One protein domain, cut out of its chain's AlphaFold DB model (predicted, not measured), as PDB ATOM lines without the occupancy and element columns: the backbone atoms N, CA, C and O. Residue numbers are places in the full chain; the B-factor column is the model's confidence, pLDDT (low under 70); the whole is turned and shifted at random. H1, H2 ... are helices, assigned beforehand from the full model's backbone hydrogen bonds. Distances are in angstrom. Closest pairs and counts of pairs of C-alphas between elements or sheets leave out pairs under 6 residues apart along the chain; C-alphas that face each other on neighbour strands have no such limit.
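This is residues 2 to 93 of the 506 residues of the protein "YqaJ domain-containing protein" of Sulfitobacter litoralis (UniProt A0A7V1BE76). Two helices, H2 and H4, lie side by side and run the same way, with H1 along them on one side, running back, and the long H3 crossing both on the other. The 92 printed residues have four named helices, H1 to H4 in order, and no named strand: the class is all helix. The whole is compact, with a radius of gyration of the C-alphas of 13.3 A, and elongated, spanning 44 by 28 by 21 A.

H1, residues 4 to 18, and H2, residues 26 to 37, form a helical hairpin at a shallow tilt of 20 degrees. They only just touch, with 3 pairs of C-alphas within 8 A, through residues 10 to 14 of H1 and residue 36 of H2 alone; the closest C-alphas, of Ala 14 and Leu 36, are 6.9 A apart. H3, residues 48 to 70, touches H2 with residues 51 to 56 alone, at a steep tilt of 57 degrees; the closest C-alphas, of Ile 30 and Val 55, are 6.7 A apart. H4, residues 77 to 91, touches H3 at a steep tilt of 53 degrees, the closest C-alphas, of Ala 62 and Val 80, being 5.4 A apart. H4 touches H2 at 18 degrees, the same way, closest at the C-alphas of Ser 29 and His 81, 6.2 A. H4 touches H1 at 12 degrees, opposite ways, closest at the C-alphas of Ala 14 and Arg 89, 7.0 A. H1, H2 and H4 form a bundle, helices at shallow tilts to each other; H1 and H3 are apart. In all four helices every O i to N i+4 pair is within hydrogen-bond range.

H1 begins at C-alpha 4 (28.383, -25.893, 18.497) and is 21.1 A long, H2 15.9 A. H3 is 32.7 A long; H4, 20.9 A, ends at C-alpha 91 (35.618, -20.154, 31.252).

The C-alphas farthest apart, of Asp 3 and Glu 72, are 44.1 A apart. The printed part has no cut, and its three links are short. Its mean pLDDT is 92.3; residue 2 is under 70.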
ATOM      1  N   PRO A   2      23.908 -21.164  20.569       60.59
ATOM      2  CA  PRO A   2      25.177 -20.870  19.923       60.59
ATOM      3  C   PRO A   2      25.595 -22.040  19.030       60.59
ATOM      4  O   PRO A   2      25.291 -23.194  19.320       60.59
ATOM      5  N   ASP A   3      26.256 -21.732  17.916       80.69
ATOM      6  CA  ASP A   3      26.741 -22.754  16.991       80.69
ATOM      7  C   ASP A   3      27.776 -23.627  17.712       80.69
ATOM      8  O   ASP A   3      28.833 -23.133  18.118       80.69
ATOM      9  N   ILE A   4      27.484 -24.923  17.861       88.50
ATOM     10  CA  ILE A   4      28.383 -25.893  18.497       88.50
ATOM     11  C   ILE A   4      29.789 -25.873  17.888       88.50
ATOM     12  O   ILE A   4      30.774 -26.130  18.577       88.50
ATOM     13  N   LYS A   5      29.921 -25.475  16.617       89.81
ATOM     14  CA  LYS A   5      31.223 -25.313  15.959       89.81
ATOM     15  C   LYS A   5      32.147 -24.348  16.694       89.81
ATOM     16  O   LYS A   5      33.359 -24.527  16.624       89.81
ATOM     17  N   VAL A   6      31.607 -23.336  17.377       92.12
ATOM     18  CA  VAL A   6      32.412 -22.386  18.153       92.12
ATOM     19  C   VAL A   6      33.028 -23.082  19.365       92.12
ATOM     20  O   VAL A   6      34.234 -22.975  19.572       92.12
ATOM     21  N   PHE A   7      32.239 -23.868  20.098       94.38
ATOM     22  CA  PHE A   7      32.739 -24.671  21.214       94.38
ATOM     23  C   PHE A   7      33.747 -25.724  20.749       94.38
ATOM     24  O   PHE A   7      34.849 -25.785  21.279       94.38
ATOM     25  N   ASN A   8      33.432 -26.468  19.685       93.06
ATOM     26  CA  ASN A   8      34.332 -27.490  19.144       93.06
ATOM     27  C   ASN A   8      35.666 -26.894  18.670       93.06
ATOM     28  O   ASN A   8      36.716 -27.517  18.816       93.06
ATOM     29  N   ARG A   9      35.650 -25.676  18.107       94.75
ATOM     30  CA  ARG A   9      36.875 -24.956  17.728       94.75
ATOM     31  C   ARG A   9      37.713 -24.595  18.952       94.75
ATOM     32  O   ARG A   9      38.935 -24.720  18.887       94.75
ATOM     33  N   PHE A  10      37.075 -24.133  20.026       96.50
ATOM     34  CA  PHE A  10      37.755 -23.854  21.286       96.50
ATOM     35  C   PHE A  10      38.357 -25.129  21.887       96.50
ATOM     36  O   PHE A  10      39.550 -25.151  22.178       96.50
ATOM     37  N   ASP A  11      37.579 -26.207  21.997       94.62
ATOM     38  CA  ASP A  11      38.034 -27.467  22.593       94.62
ATOM     39  C   ASP A  11      39.199 -28.078  21.821       94.62
ATOM     40  O   ASP A  11      40.204 -28.455  22.420       94.62
ATOM     41  N   ALA A  12      39.113 -28.111  20.488       94.75
ATOM     42  CA  ALA A  12      40.202 -28.601  19.649       94.75
ATOM     43  C   ALA A  12      41.493 -27.792  19.857       94.75
ATOM     44  O   ALA A  12      42.582 -28.360  19.889       94.75
ATOM     45  N   ALA A  13      41.384 -26.470  20.029       97.00
ATOM     46  CA  ALA A  13      42.535 -25.621  20.317       97.00
ATOM     47  C   ALA A  13      43.079 -25.835  21.740       97.00
ATOM     48  O   ALA A  13      44.293 -25.833  21.927       97.00
ATOM     49  N   ALA A  14      42.207 -26.051  22.727       95.38
ATOM     50  CA  ALA A  14      42.605 -26.319  24.105       95.38
ATOM     51  C   ALA A  14      43.309 -27.678  24.251       95.38
ATOM     52  O   ALA A  14      44.324 -27.759  24.938       95.38
ATOM     53  N   ILE A  15      42.818 -28.719  23.565       93.94
ATOM     54  CA  ILE A  15      43.480 -30.032  23.475       93.94
ATOM     55  C   ILE A  15      44.848 -29.873  22.808       93.94
ATOM     56  O   ILE A  15      45.856 -30.307  23.360       93.94
ATOM     57  N   ALA A  16      44.903 -29.174  21.671       95.88
ATOM     58  CA  ALA A  16      46.163 -28.929  20.983       95.88
ATOM     59  C   ALA A  16      47.164 -28.143  21.848       95.88
ATOM     60  O   ALA A  16      48.357 -28.392  21.741       95.88
ATOM     61  N   GLU A  17      46.727 -27.204  22.696       97.19
ATOM     62  CA  GLU A  17      47.633 -26.518  23.628       97.19
ATOM     63  C   GLU A  17      48.127 -27.442  24.743       97.19
ATOM     64  O   GLU A  17      49.314 -27.404  25.053       97.19
ATOM     65  N   ALA A  18      47.268 -28.304  25.296       93.81
ATOM     66  CA  ALA A  18      47.667 -29.273  26.319       93.81
ATOM     67  C   ALA A  18      48.734 -30.266  25.814       93.81
ATOM     68  O   ALA A  18      49.599 -30.690  26.575       93.81
ATOM     69  N   GLU A  19      48.715 -30.603  24.520       94.38
ATOM     70  CA  GLU A  19      49.705 -31.483  23.881       94.38
ATOM     71  C   GLU A  19      51.014 -30.768  23.495       94.38
ATOM     72  O   GLU A  19      51.991 -31.409  23.086       94.38
ATOM     73  N   ARG A  20      51.070 -29.432  23.583       95.75
ATOM     74  CA  ARG A  20      52.263 -28.670  23.195       95.75
ATOM     75  C   ARG A  20      53.334 -28.694  24.283       95.75
ATOM     76  O   ARG A  20      53.033 -28.723  25.472       95.75
ATOM     77  N   PRO A  21      54.617 -28.553  23.897       96.81
ATOM     78  CA  PRO A  21      55.676 -28.297  24.860       96.81
ATOM     79  C   PRO A  21      55.393 -27.035  25.678       96.81
ATOM     80  O   PRO A  21      54.919 -26.025  25.132       96.81
ATOM     81  N   ALA A  22      55.771 -27.088  26.958       95.38
ATOM     82  CA  ALA A  22      55.634 -25.982  27.895       95.38
ATOM     83  C   ALA A  22      56.184 -24.663  27.311       95.38
ATOM     84  O   ALA A  22      57.177 -24.674  26.569       95.38
ATOM     85  N   PRO A  23      55.552 -23.514  27.612       97.50
ATOM     86  CA  PRO A  23      56.049 -22.230  27.141       97.50
ATOM     87  C   PRO A  23      57.424 -21.921  27.743       97.50
ATOM     88  O   PRO A  23      57.728 -22.298  28.873       97.50
ATOM     89  N   ALA A  24      58.263 -21.203  26.994       96.56
ATOM     90  CA  ALA A  24      59.626 -20.892  27.419       96.56
ATOM     91  C   ALA A  24      59.685 -19.855  28.555       96.56
ATOM     92  O   ALA A  24      60.684 -19.765  29.265       96.56
ATOM     93  N   ASN A  25      58.646 -19.028  28.698       96.81
ATOM     94  CA  ASN A  25      58.517 -17.990  29.722       96.81
ATOM     95  C   ASN A  25      57.048 -17.557  29.886       96.81
ATOM     96  O   ASN A  25      56.182 -17.925  29.087       96.81
ATOM     97  N   PHE A  26      56.768 -16.738  30.905       95.56
ATOM     98  CA  PHE A  26      55.417 -16.230  31.158       95.56
ATOM     99  C   PHE A  26      54.877 -15.341  30.035       95.56
ATOM    100  O   PHE A  26      53.688 -15.409  29.746       95.56
ATOM    101  N   THR A  27      55.719 -14.583  29.327       96.88
ATOM    102  CA  THR A  27      55.284 -13.793  28.162       96.88
ATOM    103  C   THR A  27      54.721 -14.687  27.059       96.88
ATOM    104  O   THR A  27      53.679 -14.395  26.474       96.88
ATOM    105  N   GLU A  28      55.387 -15.807  26.780       97.94
ATOM    106  CA  GLU A  28      54.880 -16.796  25.839       97.94
ATOM    107  C   GLU A  28      53.612 -17.475  26.367       97.94
ATOM    108  O   GLU A  28      52.662 -17.623  25.599       97.94
ATOM    109  N   SER A  29      53.574 -17.831  27.655       97.75
ATOM    110  CA  SER A  29      52.386 -18.395  28.309       97.75
ATOM    111  C   SER A  29      51.163 -17.488  28.126       97.75
ATOM    112  O   SER A  29      50.160 -17.925  27.562       97.75
ATOM    113  N   ILE A  30      51.278 -16.200  28.479       97.88
ATOM    114  CA  ILE A  30      50.224 -15.184  28.317       97.88
ATOM    115  C   ILE A  30      49.759 -15.123  26.868       97.88
ATOM    116  O   ILE A  30      48.559 -15.157  26.607       97.88
ATOM    117  N   ARG A  31      50.689 -15.065  25.908       98.25
ATOM    118  CA  ARG A  31      50.350 -14.981  24.482       98.25
ATOM    119  C   ARG A  31      49.563 -16.204  24.007       98.25
ATOM    120  O   ARG A  31      48.606 -16.050  23.252       98.25
ATOM    121  N   ARG A  32      49.975 -17.414  24.404       98.31
ATOM    122  CA  ARG A  32      49.302 -18.663  24.008       98.31
ATOM    123  C   ARG A  32      47.916 -18.779  24.653       98.31
ATOM    124  O   ARG A  32      46.951 -19.043  23.945       98.31
ATOM    125  N   LEU A  33      47.802 -18.480  25.947       98.31
ATOM    126  CA  LEU A  33      46.528 -18.477  26.677       98.31
ATOM    127  C   LEU A  33      45.567 -17.398  26.159       98.31
ATOM    128  O   LEU A  33      44.382 -17.666  25.992       98.31
ATOM    129  N   SER A  34      46.070 -16.208  25.824       98.12
ATOM    130  CA  SER A  34      45.259 -15.138  25.223       98.12
ATOM    131  C   SER A  34      44.709 -15.552  23.858       98.12
ATOM    132  O   SER A  34      43.542 -15.313  23.569       98.12
ATOM    133  N   ALA A  35      45.507 -16.260  23.048       98.12
ATOM    134  CA  ALA A  35      45.038 -16.798  21.774       98.12
ATOM    135  C   ALA A  35      43.931 -17.856  21.943       98.12
ATOM    136  O   ALA A  35      43.074 -17.968  21.071       98.12
ATOM    137  N   LEU A  36      43.921 -18.612  23.049       97.88
ATOM    138  CA  LEU A  36      42.805 -19.501  23.400       97.88
ATOM    139  C   LEU A  36      41.581 -18.724  23.893       97.88
ATOM    140  O   LEU A  36      40.460 -19.053  23.512       97.88
ATOM    141  N   ILE A  37      41.782 -17.679  24.698       98.19
ATOM    142  CA  ILE A  37      40.707 -16.782  25.149       98.19
ATOM    143  C   ILE A  37      39.996 -16.140  23.950       98.19
ATOM    144  O   ILE A  37      38.770 -16.046  23.941       98.19
ATOM    145  N   ASP A  38      40.732 -15.786  22.893       98.00
ATOM    146  CA  ASP A  38      40.166 -15.262  21.644       98.00
ATOM    147  C   ASP A  38      39.278 -16.268  20.884       98.00
ATOM    148  O   ASP A  38      38.562 -15.890  19.954       98.00
ATOM    149  N   LEU A  39      39.298 -17.545  21.277       97.56
ATOM    150  CA  LEU A  39      38.443 -18.600  20.734       97.56
ATOM    151  C   LEU A  39      37.241 -18.928  21.624       97.56
ATOM    152  O   LEU A  39      36.426 -19.757  21.222       97.56
ATOM    153  N   LEU A  40      37.113 -18.309  22.804       97.44
ATOM    154  CA  LEU A  40      35.989 -18.568  23.703       97.44
ATOM    155  C   LEU A  40      34.641 -18.275  23.017       97.44
ATOM    156  O   LEU A  40      34.525 -17.274  22.302       97.44
ATOM    157  N   PRO A  41      33.590 -19.077  23.279       96.19
ATOM    158  CA  PRO A  41      32.262 -18.873  22.697       96.19
ATOM    159  C   PRO A  41      31.704 -17.459  22.887       96.19
ATOM    160  O   PRO A  41      31.155 -16.859  21.964       96.19
ATOM    161  N   GLN A  42      31.907 -16.907  24.077       95.31
ATOM    162  CA  GLN A  42      31.444 -15.598  24.511       95.31
ATOM    163  C   GLN A  42      32.450 -14.468  24.238       95.31
ATOM    164  O   GLN A  42      32.206 -13.323  24.614       95.31
ATOM    165  N   ARG A  43      33.582 -14.739  23.571       96.50
ATOM    166  CA  ARG A  43      34.605 -13.723  23.271       96.50
ATOM    167  C   ARG A  43      34.059 -12.424  22.650       96.50
ATOM    168  O   ARG A  43      34.549 -11.368  23.054       96.50
ATOM    169  N   PRO A  44      33.063 -12.437  21.733       94.50
ATOM    170  CA  PRO A  44      32.544 -11.214  21.110       94.50
ATOM    171  C   PRO A  44      31.952 -10.177  22.074       94.50
ATOM    172  O   PRO A  44      31.842  -9.013  21.698       94.50
ATOM    173  N   VAL A  45      31.562 -10.581  23.288       91.50
ATOM    174  CA  VAL A  45      30.986  -9.688  24.310       91.50
ATOM    175  C   VAL A  45      31.956  -9.375  25.454       91.50
ATOM    176  O   VAL A  45      31.606  -8.650  26.382       91.50
ATOM    177  N   ILE A  46      33.184  -9.897  25.395       90.44
ATOM    178  CA  ILE A  46      34.238  -9.621  26.374       90.44
ATOM    179  C   ILE A  46      35.085  -8.446  25.882       90.44
ATOM    180  O   ILE A  46      35.641  -8.484  24.785       90.44
ATOM    181  N   GLU A  47      35.238  -7.418  26.718       85.12
ATOM    182  CA  GLU A  47      36.178  -6.325  26.454       85.12
ATOM    183  C   GLU A  47      37.634  -6.805  26.556       85.12
ATOM    184  O   GLU A  47      38.005  -7.480  27.518       85.12
ATOM    185  N   ASP A  48      38.493  -6.375  25.628       91.12
ATOM    186  CA  ASP A  48      39.902  -6.799  25.573       91.12
ATOM    187  C   ASP A  48      40.651  -6.535  26.889       91.12
ATOM    188  O   ASP A  48      41.388  -7.392  27.376       91.12
ATOM    189  N   LYS A  49      40.378  -5.393  27.537       82.56
ATOM    190  CA  LYS A  49      40.966  -5.043  28.842       82.56
ATOM    191  C   LYS A  49      40.592  -6.036  29.951       82.56
ATOM    192  O   LYS A  49      41.342  -6.193  30.913       82.56
ATOM    193  N   HIS A  50      39.414  -6.662  29.869       85.69
ATOM    194  CA  HIS A  50      38.974  -7.664  30.838       85.69
ATOM    195  C   HIS A  50      39.717  -8.974  30.605       85.69
ATOM    196  O   HIS A  50      40.310  -9.485  31.549       85.69
ATOM    197  N   ALA A  51      39.786  -9.444  29.356       90.81
ATOM    198  CA  ALA A  51      40.554 -10.631  28.984       90.81
ATOM    199  C   ALA A  51      42.042 -10.516  29.377       90.81
ATOM    200  O   ALA A  51      42.580 -11.416  30.023       90.81
ATOM    201  N   GLU A  52      42.685  -9.385  29.066       88.44
ATOM    202  CA  GLU A  52      44.088  -9.120  29.413       88.44
ATOM    203  C   GLU A  52      44.306  -9.095  30.932       88.44
ATOM    204  O   GLU A  52      45.207  -9.749  31.461       88.44
ATOM    205  N   ARG A  53      43.463  -8.369  31.675       88.62
ATOM    206  CA  ARG A  53      43.552  -8.331  33.141       88.62
ATOM    207  C   ARG A  53      43.333  -9.715  33.751       88.62
ATOM    208  O   ARG A  53      43.995 -10.061  34.728       88.62
ATOM    209  N   TRP A  54      42.384 -10.473  33.214       94.56
ATOM    210  CA  TRP A  54      42.006 -11.782  33.725       94.56
ATOM    211  C   TRP A  54      43.151 -12.784  33.589       94.56
ATOM    212  O   TRP A  54      43.518 -13.401  34.584       94.56
ATOM    213  N   VAL A  55      43.779 -12.892  32.411       95.62
ATOM    214  CA  VAL A  55      44.871 -13.860  32.202       95.62
ATOM    215  C   VAL A  55      46.085 -13.552  33.081       95.62
ATOM    216  O   VAL A  55      46.665 -14.470  33.658       95.62
ATOM    217  N   ASN A  56      46.422 -12.269  33.257       89.81
ATOM    218  CA  ASN A  56      47.516 -11.853  34.137       89.81
ATOM    219  C   ASN A  56      47.237 -12.236  35.598       89.81
ATOM    220  O   ASN A  56      48.075 -12.868  36.236       89.81
ATOM    221  N   ARG A  57      46.028 -11.950  36.100       90.38
ATOM    222  CA  ARG A  57      45.627 -12.340  37.461       90.38
ATOM    223  C   ARG A  57      45.589 -13.851  37.658       90.38
ATOM    224  O   ARG A  57      45.986 -14.329  38.715       90.38
ATOM    225  N   CYS A  58      45.140 -14.607  36.658       93.06
ATOM    226  CA  CYS A  58      45.170 -16.064  36.718       93.06
ATOM    227  C   CYS A  58      46.601 -16.595  36.830       93.06
ATOM    228  O   CYS A  58      46.825 -17.533  37.583       93.06
ATOM    229  N   ILE A  59      47.574 -15.995  36.138       93.50
ATOM    230  CA  ILE A  59      48.986 -16.379  36.279       93.50
ATOM    231  C   ILE A  59      49.510 -16.048  37.676       93.50
ATOM    232  O   ILE A  59      50.112 -16.915  38.300       93.50
ATOM    233  N   GLU A  60      49.259 -14.839  38.184       90.38
ATOM    234  CA  GLU A  60      49.678 -14.435  39.536       90.38
ATOM    235  C   GLU A  60      49.133 -15.395  40.606       90.38
ATOM    236  O   GLU A  60      49.885 -15.906  41.432       90.38
ATOM    237  N   MET A  61      47.836 -15.705  40.543       91.06
ATOM    238  CA  MET A  61      47.179 -16.641  41.457       91.06
ATOM    239  C   MET A  61      47.706 -18.075  41.292       91.06
ATOM    240  O   MET A  61      47.953 -18.761  42.284       91.06
ATOM    241  N   ALA A  62      47.937 -18.520  40.055       91.62
ATOM    242  CA  ALA A  62      48.457 -19.853  39.780       91.62
ATOM    243  C   ALA A  62      49.895 -20.036  40.283       91.62
ATOM    244  O   ALA A  62      50.222 -21.120  40.752       91.62
ATOM    245  N   ILE A  63      50.745 -19.003  40.239       90.00
ATOM    246  CA  ILE A  63      52.097 -19.060  40.821       90.00
ATOM    247  C   ILE A  63      52.007 -19.391  42.312       90.00
ATOM    248  O   ILE A  63      52.564 -20.399  42.738       90.00
ATOM    249  N   VAL A  64      51.231 -18.608  43.068       85.94
ATOM    250  CA  VAL A  64      51.041 -18.810  44.515       85.94
ATOM    251  C   VAL A  64      50.507 -20.213  44.803       85.94
ATOM    252  O   VAL A  64      50.991 -20.907  45.695       85.94
ATOM    253  N   ARG A  65      49.528 -20.671  44.019       85.25
ATOM    254  CA  ARG A  65      48.946 -22.001  44.204       85.25
ATOM    255  C   ARG A  65      49.940 -23.132  43.935       85.25
ATOM    256  O   ARG A  65      50.011 -24.072  44.718       85.25
ATOM    257  N   MET A  66      50.720 -23.049  42.859       89.12
ATOM    258  CA  MET A  66      51.711 -24.079  42.530       89.12
ATOM    259  C   MET A  66      52.865 -24.111  43.543       89.12
ATOM    260  O   MET A  66      53.417 -25.178  43.801       89.12
ATOM    261  N   GLU A  67      53.210 -22.978  44.159       85.75
ATOM    262  CA  GLU A  67      54.149 -22.945  45.290       85.75
ATOM    263  C   GLU A  67      53.583 -23.662  46.521       85.75
ATOM    264  O   GLU A  67      54.306 -24.405  47.180       85.75
ATOM    265  N   LEU A  68      52.288 -23.508  46.808       79.75
ATOM    266  CA  LEU A  68      51.635 -24.228  47.906       79.75
ATOM    267  C   LEU A  68      51.568 -25.743  47.662       79.75
ATOM    268  O   LEU A  68      51.753 -26.519  48.598       79.75
ATOM    269  N   GLU A  69      51.306 -26.172  46.426       79.69
ATOM    270  CA  GLU A  69      51.165 -27.594  46.076       79.69
ATOM    271  C   GLU A  69      52.516 -28.319  45.945       79.69
ATOM    272  O   GLU A  69      52.635 -29.481  46.334       79.69
ATOM    273  N   HIS A  70      53.555 -27.656  45.424       81.88
ATOM    274  CA  HIS A  70      54.858 -28.288  45.155       81.88
ATOM    275  C   HIS A  70      55.970 -27.892  46.147       81.88
ATOM    276  O   HIS A  70      57.029 -28.537  46.199       81.88
ATOM    277  N   GLY A  71      55.735 -26.862  46.960       76.94
ATOM    278  CA  GLY A  71      56.703 -26.234  47.854       76.94
ATOM    279  C   GLY A  71      57.277 -24.933  47.281       76.94
ATOM    280  O   GLY A  71      57.343 -24.738  46.064       76.94
ATOM    281  N   GLU A  72      57.721 -24.050  48.180       77.06
ATOM    282  CA  GLU A  72      58.266 -22.730  47.842       77.06
ATOM    283  C   GLU A  72      59.389 -22.830  46.796       77.06
ATOM    284  O   GLU A  72      60.286 -23.675  46.886       77.06
ATOM    285  N   GLY A  73      59.311 -21.991  45.758       77.31
ATOM    286  CA  GLY A  73      60.273 -21.972  44.653       77.31
ATOM    287  C   GLY A  73      60.161 -23.134  43.657       77.31
ATOM    288  O   GLY A  73      60.986 -23.215  42.745       77.31
ATOM    289  N   LYS A  74      59.168 -24.029  43.788       82.50
ATOM    290  CA  LYS A  74      58.962 -25.156  42.856       82.50
ATOM    291  C   LYS A  74      57.850 -24.947  41.830       82.50
ATOM    292  O   LYS A  74      57.627 -25.828  41.000       82.50
ATOM    293  N   ALA A  75      57.186 -23.793  41.830       87.56
ATOM    294  CA  ALA A  75      56.280 -23.434  40.749       87.56
ATOM    295  C   ALA A  75      57.063 -23.297  39.434       87.56
ATOM    296  O   ALA A  75      57.920 -22.426  39.276       87.56
ATOM    297  N   THR A  76      56.765 -24.164  38.470       93.75
ATOM    298  CA  THR A  76      57.363 -24.102  37.134       93.75
ATOM    299  C   THR A  76      56.452 -23.353  36.168       93.75
ATOM    300  O   THR A  76      55.237 -23.283  36.349       93.75
ATOM    301  N   ILE A  77      57.020 -22.839  35.075       95.19
ATOM    302  CA  ILE A  77      56.224 -22.255  33.987       95.19
ATOM    303  C   ILE A  77      55.220 -23.280  33.429       95.19
ATOM    304  O   ILE A  77      54.109 -22.900  33.076       95.19
ATOM    305  N   ALA A  78      55.595 -24.563  33.376       95.25
ATOM    306  CA  ALA A  78      54.732 -25.639  32.897       95.25
ATOM    307  C   ALA A  78      53.511 -25.835  33.808       95.25
ATOM    308  O   ALA A  78      52.388 -25.705  33.330       95.25
ATOM    309  N   SER A  79      53.725 -26.035  35.113       94.44
ATOM    310  CA  SER A  79      52.645 -26.227  36.094       94.44
ATOM    311  C   SER A  79      51.720 -25.010  36.181       94.44
ATOM    312  O   SER A  79      50.501 -25.145  36.209       94.44
ATOM    313  N   VAL A  80      52.281 -23.794  36.146       95.56
ATOM    314  CA  VAL A  80      51.477 -22.561  36.142       95.56
ATOM    315  C   VAL A  80      50.658 -22.448  34.856       95.56
ATOM    316  O   VAL A  80      49.476 -22.115  34.908       95.56
ATOM    317  N   HIS A  81      51.256 -22.730  33.696       97.56
ATOM    318  CA  HIS A  81      50.548 -22.685  32.419       97.56
ATOM    319  C   HIS A  81      49.406 -23.703  32.362       97.56
ATOM    320  O   HIS A  81      48.304 -23.343  31.959       97.56
ATOM    321  N   GLU A  82      49.646 -24.937  32.804       95.56
ATOM    322  CA  GLU A  82      48.636 -25.994  32.879       95.56
ATOM    323  C   GLU A  82      47.474 -25.602  33.803       95.56
ATOM    324  O   GLU A  82      46.306 -25.718  33.422       95.56
ATOM    325  N   HIS A  83      47.779 -25.026  34.971       93.75
ATOM    326  CA  HIS A  83      46.753 -24.551  35.894       93.75
ATOM    327  C   HIS A  83      45.901 -23.424  35.292       93.75
ATOM    328  O   HIS A  83      44.675 -23.419  35.414       93.75
ATOM    329  N   VAL A  84      46.516 -22.463  34.596       96.50
ATOM    330  CA  VAL A  84      45.757 -21.388  33.937       96.50
ATOM    331  C   VAL A  84      44.986 -21.905  32.719       96.50
ATOM    332  O   VAL A  84      43.860 -21.465  32.489       96.50
ATOM    333  N   LEU A  85      45.528 -22.871  31.971       96.56
ATOM    334  CA  LEU A  85      44.820 -23.541  30.878       96.56
ATOM    335  C   LEU A  85      43.534 -24.207  31.385       96.56
ATOM    336  O   LEU A  85      42.491 -24.081  30.743       96.56
ATOM    337  N   TRP A  86      43.571 -24.842  32.560       93.38
ATOM    338  CA  TRP A  86      42.375 -25.386  33.209       93.38
ATOM    339  C   TRP A  86      41.310 -24.309  33.467       93.38
ATOM    340  O   TRP A  86      40.146 -24.495  33.102       93.38
ATOM    341  N   HIS A  87      41.696 -23.140  33.993       94.25
ATOM    342  CA  HIS A  87      40.767 -22.014  34.177       94.25
ATOM    343  C   HIS A  87      40.210 -21.484  32.850       94.25
ATOM    344  O   HIS A  87      39.016 -21.201  32.759       94.25
ATOM    345  N   VAL A  88      41.034 -21.386  31.800       96.12
ATOM    346  CA  VAL A  88      40.576 -20.967  30.460       96.12
ATOM    347  C   VAL A  88      39.546 -21.953  29.906       96.12
ATOM    348  O   VAL A  88      38.510 -21.533  29.393       96.12
ATOM    349  N   ARG A  89      39.768 -23.264  30.064       94.38
ATOM    350  CA  ARG A  89      38.793 -24.297  29.675       94.38
ATOM    351  C   ARG A  89      37.480 -24.141  30.438       94.38
ATOM    352  O   ARG A  89      36.415 -24.143  29.820       94.38
ATOM    353  N   ARG A  90      37.547 -23.917  31.751       92.62
ATOM    354  CA  ARG A  90      36.367 -23.664  32.593       92.62
ATOM    355  C   ARG A  90      35.634 -22.372  32.260       92.62
ATOM    356  O   ARG A  90      34.436 -22.293  32.500       92.62
ATOM    357  N   ALA A  91      36.296 -21.368  31.695       95.56
ATOM    358  CA  ALA A  91      35.618 -20.154  31.252       95.56
ATOM    359  C   ALA A  91      34.675 -20.402  30.059       95.56
ATOM    360  O   ALA A  91      33.772 -19.604  29.829       95.56
ATOM    361  N   SER A  92      34.850 -21.496  29.309       95.38
ATOM    362  CA  SER A  92      34.072 -21.786  28.094       95.38
ATOM    363  C   SER A  92      32.664 -22.347  28.325       95.38
ATOM    364  O   SER A  92      31.923 -22.497  27.357       95.38
ATOM    365  N   ALA A  93      32.310 -22.708  29.564       95.69
ATOM    366  CA  ALA A  93      31.025 -23.319  29.916       95.69
ATOM    367  C   ALA A  93      30.814 -23.350  31.446       95.69
ATOM    368  O   ALA A  93      31.684 -22.939  32.213       95.69
TER     369      ALA A  93